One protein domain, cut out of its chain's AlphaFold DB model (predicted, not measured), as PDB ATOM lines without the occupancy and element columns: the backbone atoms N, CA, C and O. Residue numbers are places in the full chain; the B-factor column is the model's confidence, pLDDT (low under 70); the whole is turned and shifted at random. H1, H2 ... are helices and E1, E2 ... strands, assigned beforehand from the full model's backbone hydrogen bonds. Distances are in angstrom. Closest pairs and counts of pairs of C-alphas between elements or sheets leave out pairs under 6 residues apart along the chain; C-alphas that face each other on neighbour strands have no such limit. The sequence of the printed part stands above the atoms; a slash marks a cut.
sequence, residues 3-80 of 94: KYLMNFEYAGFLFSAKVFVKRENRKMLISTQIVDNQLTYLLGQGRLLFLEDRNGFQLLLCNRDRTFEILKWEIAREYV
ATOM      1  N   LYS A   3     100.889  74.218 283.774       86.00
ATOM      2  CA  LYS A   3     100.853  74.787 282.427       86.00
ATOM      3  C   LYS A   3     100.342  76.213 282.494       86.00
ATOM      4  O   LYS A   3      99.297  76.479 283.083       86.00
ATOM      5  N   TYR A   4     101.080  77.109 281.866       84.62
ATOM      6  CA  TYR A   4     100.777  78.527 281.823       84.62
ATOM      7  C   TYR A   4     100.575  78.946 280.379       84.62
ATOM      8  O   TYR A   4     101.330  78.536 279.499       84.62
ATOM      9  N   LEU A   5      99.547  79.746 280.134       86.00
ATOM     10  CA  LEU A   5      99.495  80.605 278.968       86.00
ATOM     11  C   LEU A   5     100.074  81.948 279.401       86.00
ATOM     12  O   LEU A   5      99.565  82.579 280.328       86.00
ATOM     13  N   MET A   6     101.166  82.339 278.768       88.44
ATOM     14  CA  MET A   6     101.869  83.579 279.045       88.44
ATOM     15  C   MET A   6     101.713  84.537 277.883       88.44
ATOM     16  O   MET A   6     101.832  84.110 276.736       88.44
ATOM     17  N   ASN A   7     101.521  85.811 278.203       89.94
ATOM     18  CA  ASN A   7     101.570  86.896 277.238       89.94
ATOM     19  C   ASN A   7     102.889  87.652 277.372       89.94
ATOM     20  O   ASN A   7     103.441  87.764 278.468       89.94
ATOM     21  N   PHE A   8     103.391  88.165 276.257       89.44
ATOM     22  CA  PHE A   8     104.551  89.049 276.221       89.44
ATOM     23  C   PHE A   8     104.476  89.968 275.006       89.44
ATOM     24  O   PHE A   8     103.778  89.682 274.033       89.44
ATOM     25  N   GLU A   9     105.214  91.069 275.078       87.81
ATOM     26  CA  GLU A   9     105.315  92.044 273.999       87.81
ATOM     27  C   GLU A   9     106.682  91.935 273.320       87.81
ATOM     28  O   GLU A   9     107.708  91.803 273.990       87.81
ATOM     29  N   TYR A  10     106.699  91.997 271.989       85.56
ATOM     30  CA  TYR A  10     107.926  92.090 271.205       85.56
ATOM     31  C   TYR A  10     107.697  92.950 269.960       85.56
ATOM     32  O   TYR A  10     106.716  92.769 269.244       85.56
ATOM     33  N   ALA A  11     108.592  93.909 269.705       83.38
ATOM     34  CA  ALA A  11     108.506  94.826 268.563       83.38
ATOM     35  C   ALA A  11     107.143  95.554 268.412       83.38
ATOM     36  O   ALA A  11     106.720  95.843 267.295       83.38
ATOM     37  N   GLY A  12     106.457  95.850 269.525       82.31
ATOM     38  CA  GLY A  12     105.143  96.513 269.536       82.31
ATOM     39  C   GLY A  12     103.949  95.590 269.260       82.31
ATOM     40  O   GLY A  12     102.829  96.071 269.101       82.31
ATOM     41  N   PHE A  13     104.172  94.277 269.204       82.62
ATOM     42  CA  PHE A  13     103.134  93.266 269.025       82.62
ATOM     43  C   PHE A  13     102.994  92.405 270.281       82.62
ATOM     44  O   PHE A  13     103.975  92.121 270.971       82.62
ATOM     45  N   LEU A  14     101.764  91.974 270.561       84.19
ATOM     46  CA  LEU A  14     101.445  91.070 271.663       84.19
ATOM     47  C   LEU A  14     101.423  89.628 271.173       84.19
ATOM     48  O   LEU A  14     100.824  89.321 270.146       84.19
ATOM     49  N   PHE A  15     102.030  88.743 271.954       85.69
ATOM     50  CA  PHE A  15     102.136  87.327 271.637       85.69
ATOM     51  C   PHE A  15     101.800  86.463 272.838       85.69
ATOM     52  O   PHE A  15     101.886  86.906 273.985       85.69
ATOM     53  N   SER A  16     101.495  85.195 272.561       86.31
ATOM     54  CA  SER A  16     101.260  84.194 273.594       86.31
ATOM     55  C   SER A  16     102.151  82.963 273.430       86.31
ATOM     56  O   SER A  16     102.362  82.444 272.328       86.31
ATOM     57  N   ALA A  17     102.640  82.447 274.556       86.31
ATOM     58  CA  ALA A  17     103.367  81.187 274.638       86.31
ATOM     59  C   ALA A  17     102.773  80.283 275.722       86.31
ATOM     60  O   ALA A  17     102.398  80.726 276.806       86.31
ATOM     61  N   LYS A  18     102.721  78.983 275.440       86.94
ATOM     62  CA  LYS A  18     102.488  77.942 276.437       86.94
ATOM     63  C   LYS A  18     103.804  77.649 277.143       86.94
ATOM     64  O   LYS A  18     104.810  77.370 276.494       86.94
ATOM     65  N   VAL A  19     103.782  77.668 278.465       86.94
ATOM     66  CA  VAL A  19     104.921  77.314 279.307       86.94
ATOM     67  C   VAL A  19     104.540  76.145 280.195       86.94
ATOM     68  O   VAL A  19     103.593  76.212 280.977       86.94
ATOM     69  N   PHE A  20     105.283  75.053 280.066       87.06
ATOM     70  CA  PHE A  20     105.089  73.827 280.823       87.06
ATOM     71  C   PHE A  20     106.190  73.723 281.867       87.06
ATOM     72  O   PHE A  20     107.368  73.666 281.523       87.06
ATOM     73  N   VAL A  21     105.802  73.677 283.139       85.00
ATOM     74  CA  VAL A  21     106.732  73.594 284.267       85.00
ATOM     75  C   VAL A  21     106.504  72.285 285.017       85.00
ATOM     76  O   VAL A  21     105.414  72.001 285.528       85.00
ATOM     77  N   LYS A  22     107.547  71.461 285.108       84.75
ATOM     78  CA  LYS A  22     107.550  70.213 285.877       84.75
ATOM     79  C   LYS A  22     108.720  70.233 286.855       84.75
ATOM     80  O   LYS A  22     109.864  70.379 286.451       84.75
ATOM     81  N   ARG A  23     108.442  70.068 288.147       80.94
ATOM     82  CA  ARG A  23     109.483  69.902 289.167       80.94
ATOM     83  C   ARG A  23     109.722  68.408 289.384       80.94
ATOM     84  O   ARG A  23     108.779  67.680 289.683       80.94
ATOM     85  N   GLU A  24     110.963  67.967 289.208       85.12
ATOM     86  CA  GLU A  24     111.413  66.597 289.467       85.12
ATOM     87  C   GLU A  24     112.585  66.630 290.450       85.12
ATOM     88  O   GLU A  24     113.669  67.124 290.136       85.12
ATOM     89  N   ASN A  25     112.383  66.101 291.660       83.62
ATOM     90  CA  ASN A  25     113.361  66.168 292.750       83.62
ATOM     91  C   ASN A  25     113.838  67.617 292.995       83.62
ATOM     92  O   ASN A  25     113.037  68.497 293.306       83.62
ATOM     93  N   ARG A  26     115.146  67.871 292.837       80.69
ATOM     94  CA  ARG A  26     115.780  69.196 292.956       80.69
ATOM     95  C   ARG A  26     115.916  69.938 291.618       80.69
ATOM     96  O   ARG A  26     116.601  70.952 291.568       80.69
ATOM     97  N   LYS A  27     115.331  69.431 290.529       75.56
ATOM     98  CA  LYS A  27     115.421  70.027 289.189       75.56
ATOM     99  C   LYS A  27     114.060  70.554 288.741       75.56
ATOM    100  O   LYS A  27     113.021  69.957 289.028       75.56
ATOM    101  N   MET A  28     114.071  71.666 288.015       81.38
ATOM    102  CA  MET A  28     112.904  72.181 287.307       81.38
ATOM    103  C   MET A  28     113.105  71.977 285.807       81.38
ATOM    104  O   MET A  28     114.133  72.354 285.254       81.38
ATOM    105  N   LEU A  29     112.128  71.348 285.167       78.50
ATOM    106  CA  LEU A  29     112.040  71.193 283.725       78.50
ATOM    107  C   LEU A  29     111.041  72.221 283.209       78.50
ATOM    108  O   LEU A  29     109.901  72.274 283.683       78.50
ATOM    109  N   ILE A  30     111.482  73.024 282.250       82.81
ATOM    110  CA  ILE A  30     110.685  74.074 281.632       82.81
ATOM    111  C   ILE A  30     110.688  73.839 280.125       82.81
ATOM    112  O   ILE A  30     111.741  73.631 279.525       82.81
ATOM    113  N   SER A  31     109.508  73.862 279.518       81.06
ATOM    114  CA  SER A  31     109.336  73.836 278.067       81.06
ATOM    115  C   SER A  31     108.452  75.001 277.644       81.06
ATOM    116  O   SER A  31     107.463  75.304 278.310       81.06
ATOM    117  N   THR A  32     108.822  75.657 276.551       81.25
ATOM    118  CA  THR A  32     108.117  76.799 275.971       81.25
ATOM    119  C   THR A  32     107.645  76.439 274.566       81.25
ATOM    120  O   THR A  32     108.393  75.873 273.768       81.25
ATOM    121  N   GLN A  33     106.396  76.763 274.249       80.12
ATOM    122  CA  GLN A  33     105.826  76.604 272.917       80.12
ATOM    123  C   GLN A  33     105.096  77.886 272.534       80.12
ATOM    124  O   GLN A  33     104.151  78.294 273.203       80.12
ATOM    125  N   ILE A  34     105.519  78.510 271.444       77.12
ATOM    126  CA  ILE A  34     104.837  79.674 270.878       77.12
ATOM    127  C   ILE A  34     103.476  79.228 270.330       77.12
ATOM    128  O   ILE A  34     103.391  78.195 269.667       77.12
ATOM    129  N   VAL A  35     102.417  79.981 270.635       71.75
ATOM    130  CA  VAL A  35     101.053  79.688 270.157       71.75
ATOM    131  C   VAL A  35     100.736  80.442 268.862       71.75
ATOM    132  O   VAL A  35      99.870  80.007 268.110       71.75
ATOM    133  N   ASP A  36     101.455  81.530 268.578       64.25
ATOM    134  CA  ASP A  36     101.225  82.382 267.412       64.25
ATOM    135  C   ASP A  36     102.312  82.222 266.330       64.25
ATOM    136  O   ASP A  36     103.495  82.489 266.558       64.25
ATOM    137  N   ASN A  37     101.897  81.828 265.124       59.19
ATOM    138  CA  ASN A  37     102.778  81.648 263.969       59.19
ATOM    139  C   ASN A  37     103.397  82.964 263.461       59.19
ATOM    140  O   ASN A  37     104.454  82.924 262.825       59.19
ATOM    141  N   GLN A  38     102.791  84.129 263.732       61.94
ATOM    142  CA  GLN A  38     103.358  85.424 263.319       61.94
ATOM    143  C   GLN A  38     104.657  85.731 264.060       61.94
ATOM    144  O   GLN A  38     105.599  86.281 263.486       61.94
ATOM    145  N   LEU A  39     104.744  85.301 265.318       63.12
ATOM    146  CA  LEU A  39     105.955  85.448 266.101       63.12
ATOM    147  C   LEU A  39     107.101  84.618 265.516       63.12
ATOM    148  O   LEU A  39     108.228  85.089 265.473       63.12
ATOM    149  N   THR A  40     106.840  83.403 265.028       62.06
ATOM    150  CA  THR A  40     107.877  82.586 264.372       62.06
ATOM    151  C   THR A  40     108.476  83.306 263.164       62.06
ATOM    152  O   THR A  40     109.676  83.211 262.921       62.06
ATOM    153  N   TYR A  41     107.661  84.078 262.442       61.16
ATOM    154  CA  TYR A  41     108.130  84.897 261.328       61.16
ATOM    155  C   TYR A  41     108.971  86.096 261.799       61.16
ATOM    156  O   TYR A  41     110.032  86.357 261.236       61.16
ATOM    157  N   LEU A  42     108.543  86.788 262.863       66.88
ATOM    158  CA  LEU A  42     109.234  87.964 263.413       66.88
ATOM    159  C   LEU A  42     110.517  87.623 264.189       66.88
ATOM    160  O   LEU A  42     111.484  88.375 264.135       66.88
ATOM    161  N   LEU A  43     110.556  86.480 264.875       67.19
ATOM    162  CA  LEU A  43     111.738  85.988 265.591       67.19
ATOM    163  C   LEU A  43     112.773  85.350 264.657       67.19
ATOM    164  O   LEU A  43     113.927  85.148 265.050       67.19
ATOM    165  N   GLY A  44     112.374  84.963 263.444       68.25
ATOM    166  CA  GLY A  44     113.202  84.162 262.549       68.25
ATOM    167  C   GLY A  44     113.664  82.854 263.211       68.25
ATOM    168  O   GLY A  44     112.858  82.002 263.565       68.25
ATOM    169  N   GLN A  45     114.985  82.683 263.373       66.75
ATOM    170  CA  GLN A  45     115.599  81.526 264.061       66.75
ATOM    171  C   GLN A  45     115.805  81.736 265.574       66.75
ATOM    172  O   GLN A  45     116.463  80.917 266.223       66.75
ATOM    173  N   GLY A  46     115.293  82.837 266.130       70.88
ATOM    174  CA  GLY A  46     115.359  83.123 267.556       70.88
ATOM    175  C   GLY A  46     114.614  82.079 268.391       70.88
ATOM    176  O   GLY A  46     113.677  81.427 267.929       70.88
ATOM    177  N   ARG A  47     115.052  81.885 269.637       79.94
ATOM    178  CA  ARG A  47     114.462  80.916 270.572       79.94
ATOM    179  C   ARG A  47     114.011  81.615 271.841       79.94
ATOM    180  O   ARG A  47     114.796  82.330 272.455       79.94
ATOM    181  N   LEU A  48     112.783  81.341 272.272       84.88
ATOM    182  CA  LEU A  48     112.297  81.770 273.580       84.88
ATOM    183  C   LEU A  48     112.709  80.776 274.659       84.88
ATOM    184  O   LEU A  48     112.423  79.581 274.567       84.88
ATOM    185  N   LEU A  49     113.341  81.292 275.702       85.69
ATOM    186  CA  LEU A  49     113.776  80.539 276.865       85.69
ATOM    187  C   LEU A  49     113.031  81.069 278.086       85.69
ATOM    188  O   LEU A  49     112.997  82.272 278.318       85.69
ATOM    189  N   PHE A  50     112.457  80.169 278.875       86.81
ATOM    190  CA  PHE A  50     111.880  80.509 280.170       86.81
ATOM    191  C   PHE A  50     112.697  79.816 281.255       86.81
ATOM    192  O   PHE A  50     112.937  78.610 281.179       86.81
ATOM    193  N   LEU A  51     113.193  80.587 282.216       84.94
ATOM    194  CA  LEU A  51     114.174  80.143 283.208       84.94
ATOM    195  C   LEU A  51     113.848  80.708 284.589       84.94
ATOM    196  O   LEU A  51     113.262  81.778 284.706       84.94
ATOM    197  N   GLU A  52     114.233  79.963 285.622       83.81
ATOM    198  CA  GLU A  52     114.164  80.372 287.028       83.81
ATOM    199  C   GLU A  52     115.540  80.919 287.448       83.81
ATOM    200  O   GLU A  52     116.558  80.240 287.287       83.81
ATOM    201  N   ASP A  53     115.576  82.143 287.967       82.06
ATOM    202  CA  ASP A  53     116.743  82.785 288.568       82.06
ATOM    203  C   ASP A  53     116.488  83.098 290.059       82.06
ATOM    204  O   ASP A  53     115.515  82.645 290.662       82.06
ATOM    205  N   ARG A  54     117.387  83.859 290.699       82.88
ATOM    206  CA  ARG A  54     117.244  84.225 292.124       82.88
ATOM    207  C   ARG A  54     116.065  85.162 292.405       82.88
ATOM    208  O   ARG A  54     115.641  85.247 293.553       82.88
ATOM    209  N   ASN A  55     115.577  85.870 291.391       80.31
ATOM    210  CA  ASN A  55     114.524  86.875 291.487       80.31
ATOM    211  C   ASN A  55     113.165  86.346 291.004       80.31
ATOM    212  O   ASN A  55     112.171  87.068 291.069       80.31
ATOM    213  N   GLY A  56     113.106  85.097 290.541       83.81
ATOM    214  CA  GLY A  56     111.892  84.448 290.070       83.81
ATOM    215  C   GLY A  56     112.068  83.915 288.657       83.81
ATOM    216  O   GLY A  56     113.096  83.340 288.322       83.81
ATOM    217  N   PHE A  57     111.040  84.058 287.830       85.69
ATOM    218  CA  PHE A  57     111.081  83.578 286.454       85.69
ATOM    219  C   PHE A  57     111.414  84.701 285.472       85.69
ATOM    220  O   PHE A  57     110.987  85.843 285.640       85.69
ATOM    221  N   GLN A  58     112.140  84.364 284.411       89.19
ATOM    222  CA  GLN A  58     112.478  85.273 283.321       89.19
ATOM    223  C   GLN A  58     112.139  84.644 281.974       89.19
ATOM    224  O   GLN A  58     112.370  83.453 281.756       89.19
ATOM    225  N   LEU A  59     111.627  85.472 281.063       89.06
ATOM    226  CA  LEU A  59     111.470  85.140 279.655       89.06
ATOM    227  C   LEU A  59     112.590  85.828 278.871       89.06
ATOM    228  O   LEU A  59     112.694  87.054 278.881       89.06
ATOM    229  N   LEU A  60     113.426  85.036 278.206       90.00
ATOM    230  CA  LEU A  60     114.506  85.514 277.354       90.00
ATOM    231  C   LEU A  60     114.212  85.191 275.896       90.00
ATOM    232  O   LEU A  60     113.858  84.057 275.565       90.00
ATOM    233  N   LEU A  61     114.468  86.149 275.019       87.88
ATOM    234  CA  LEU A  61     114.650  85.890 273.602       87.88
ATOM    235  C   LEU A  61     116.141  85.716 273.314       87.88
ATOM    236  O   LEU A  61     116.929  86.633 273.511       87.88
ATOM    237  N   CYS A  62     116.524  84.531 272.848       88.19
ATOM    238  CA  CYS A  62     117.847  84.264 272.303       88.19
ATOM    239  C   CYS A  62     117.815  84.502 270.794       88.19
ATOM    240  O   CYS A  62     117.192  83.736 270.052       88.19
ATOM    241  N   ASN A  63     118.478  85.562 270.348       83.81
ATOM    242  CA  ASN A  63     118.577  85.930 268.943       83.81
ATOM    243  C   ASN A  63     119.569  85.027 268.191       83.81
ATOM    244  O   ASN A  63     120.380  84.303 268.775       83.81
ATOM    245  N   ARG A  64     119.538  85.084 266.855       82.19
ATOM    246  CA  ARG A  64     120.427  84.281 265.991       82.19
ATOM    247  C   ARG A  64     121.914  84.583 266.216       82.19
ATOM    248  O   ARG A  64     122.748  83.690 266.079       82.19
ATOM    249  N   ASP A  65     122.237  85.820 266.574       86.31
ATOM    250  CA  ASP A  65     123.585  86.291 266.907       86.31
ATOM    251  C   ASP A  65     124.022  85.929 268.341       86.31
ATOM    252  O   ASP A  65     125.103  86.322 268.774       86.31
ATOM    253  N   ARG A  66     123.211  85.135 269.058       82.50
ATOM    254  CA  ARG A  66     123.407  84.726 270.458       82.50
ATOM    255  C   ARG A  66     123.335  85.881 271.458       82.50
ATOM    256  O   ARG A  66     123.759  85.709 272.601       82.50
ATOM    257  N   THR A  67     122.796  87.030 271.059       88.50
ATOM    258  CA  THR A  67     122.386  88.054 272.020       88.50
ATOM    259  C   THR A  67     121.105  87.623 272.725       88.50
ATOM    260  O   THR A  67     120.312  86.837 272.196       88.50
ATOM    261  N   PHE A  68     120.927  88.122 273.946       88.81
ATOM    262  CA  PHE A  68     119.757  87.838 274.762       88.81
ATOM    263  C   PHE A  68     119.017  89.131 275.065       88.81
ATOM    264  O   PHE A  68     119.628  90.116 275.478       88.81
ATOM    265  N   GLU A  69     117.701  89.093 274.914       89.56
ATOM    266  CA  GLU A  69     116.802  90.161 275.328       89.56
ATOM    267  C   GLU A  69     115.872  89.636 276.421       89.56
ATOM    268  O   GLU A  69     115.284  88.562 276.285       89.56
ATOM    269  N   ILE A  70     115.755  90.378 277.523       90.81
ATOM    270  CA  ILE A  70     114.790  90.074 278.581       90.81
ATOM    271  C   ILE A  70     113.452  90.670 278.164       90.81
ATOM    272  O   ILE A  70     113.323  91.887 278.042       90.81
ATOM    273  N   LEU A  71     112.453  89.814 277.987       90.25
ATOM    274  CA  LEU A  71     111.115  90.240 277.612       90.25
ATOM    275  C   LEU A  71     110.266  90.478 278.856       90.25
ATOM    276  O   LEU A  71     110.314  89.709 279.820       90.25
ATOM    277  N   LYS A  72     109.446  91.529 278.819       90.38
ATOM    278  CA  LYS A  72     108.353  91.686 279.782       90.38
ATOM    279  C   LYS A  72     107.277  90.656 279.469       90.38
ATOM    280  O   LYS A  72     106.914  90.468 278.311       90.38
ATOM    281  N   TRP A  73     106.774  90.003 280.505       91.25
ATOM    282  CA  TRP A  73     105.793  88.938 280.369       91.25
ATOM    283  C   TRP A  73     104.836  88.925 281.555       91.25
ATOM    284  O   TRP A  73     105.160  89.415 282.638       91.25
ATOM    285  N   GLU A  74     103.674  88.318 281.349       89.00
ATOM    286  CA  GLU A  74     102.685  88.074 282.394       89.00
ATOM    287  C   GLU A  74     101.991  86.721 282.202       89.00
ATOM    288  O   GLU A  74     101.902  86.185 281.092       89.00
ATOM    289  N   ILE A  75     101.500  86.141 283.302       85.31
ATOM    290  CA  ILE A  75     100.672  84.932 283.247       85.31
ATOM    291  C   ILE A  75      99.254  85.360 282.891       85.31
ATOM    292  O   ILE A  75      98.554  85.927 283.724       85.31
ATOM    293  N   ALA A  76      98.812  85.032 281.680       82.19
ATOM    294  CA  ALA A  76      97.435  85.264 281.271       82.19
ATOM    295  C   ALA A  76      96.483  84.280 281.966       82.19
ATOM    296  O   ALA A  76      95.409  84.656 282.428       82.19
ATOM    297  N   ARG A  77      96.871  82.995 282.034       81.81
ATOM    298  CA  ARG A  77      96.055  81.940 282.652       81.81
ATOM    299  C   ARG A  77      96.880  80.705 283.025       81.81
ATOM    300  O   ARG A  77      97.715  80.254 282.244       81.81
ATOM    301  N   GLU A  78      96.590  80.102 284.177       81.44
ATOM    302  CA  GLU A  78      96.983  78.716 284.482       81.44
ATOM    303  C   GLU A  78      95.913  77.757 283.942       81.44
ATOM    304  O   GLU A  78      94.714  77.988 284.130       81.44
ATOM    305  N   TYR A  79      96.324  76.697 283.243       73.44
ATOM    306  CA  TYR A  79      95.393  75.718 282.686       73.44
ATOM    307  C   TYR A  79      95.816  74.281 282.987       73.44
ATOM    308  O   TYR A  79      96.994  73.939 283.091       73.44
ATOM    309  N   VAL A  80      94.811  73.427 283.119       68.81
ATOM    310  CA  VAL A  80      94.951  71.972 283.109       68.81
ATOM    311  C   VAL A  80      94.544  71.532 281.706       68.81
ATOM    312  O   VAL A  80      93.647  72.152 281.134       68.81
TER     313      VAL A  80
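This is residues 3 to 80 of the 94 residues of an uncharacterized protein of Segetibacter aerophilus (UniProt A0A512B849). Two twisted antiparallel sheets lie face to face as a sandwich, a four-stranded one in the order E3, E2, E1, E7 and a three-stranded one in the order E4, E5, E6, their strands crossed at 55 degrees. The short helix H1 sits at one end, between E3 and E4 along the chain, and E6 runs on into E7 from one sheet to the other. The printed part has 78 residues with one named helix and seven named strands, in the order E1, E2, E3, H1, E4, E5, E6, E7; the class is mostly strand. It is compact, with a radius of gyration of the C-alphas of 12.6 A and spans of 36 by 28 by 20 A.

In the larger, strongly twisted sheet, E1, residues 3 to 10, E2, residues 13 to 24, and E3, residues 27 to 34, form a meander, each strand the antiparallel neighbour of the one before. N 17 and O 6 are 2.9 A apart and N 20 and O 31 are 2.8 A apart, within hydrogen-bond range. E7, residues 73 to 79, is antiparallel to E1, with N 7 and O 74 at 2.9 A. E4, residues 47 to 53, E5, residues 56 to 62, and E6, residues 68 to 71, form a second meander, with N 49 and O 60 at 2.8 A and N 61 and O 69 at 2.8 A. The closest C-alphas of E3 and E4 are those of Ile 30 and Phe 50, 6.7 A apart. H1, residues 37 to 43, is on the larger sheet at a height of 7.1 A, over none of its strands, but only just: 2 of its C-alphas fall on E2. In H1 every O i to N i+4 pair is within hydrogen-bond range.

E1 begins at C-alpha 3 (100.853, 74.787, 282.427) and is 21.8 A long. E2 is 34.6 A, E3 23.2 A, E4 18.2 A and E5 18.7 A. E7 ends at C-alpha 79 (95.393, 75.718, 282.686).

The C-alphas of Gly 12 and Asn 25 are the two farthest apart, 39.1 A. The printed part has no cut, and its links are tight. The mean pLDDT of the printed part is 81.6; residues 36 to 45 and residue 80 are under 70.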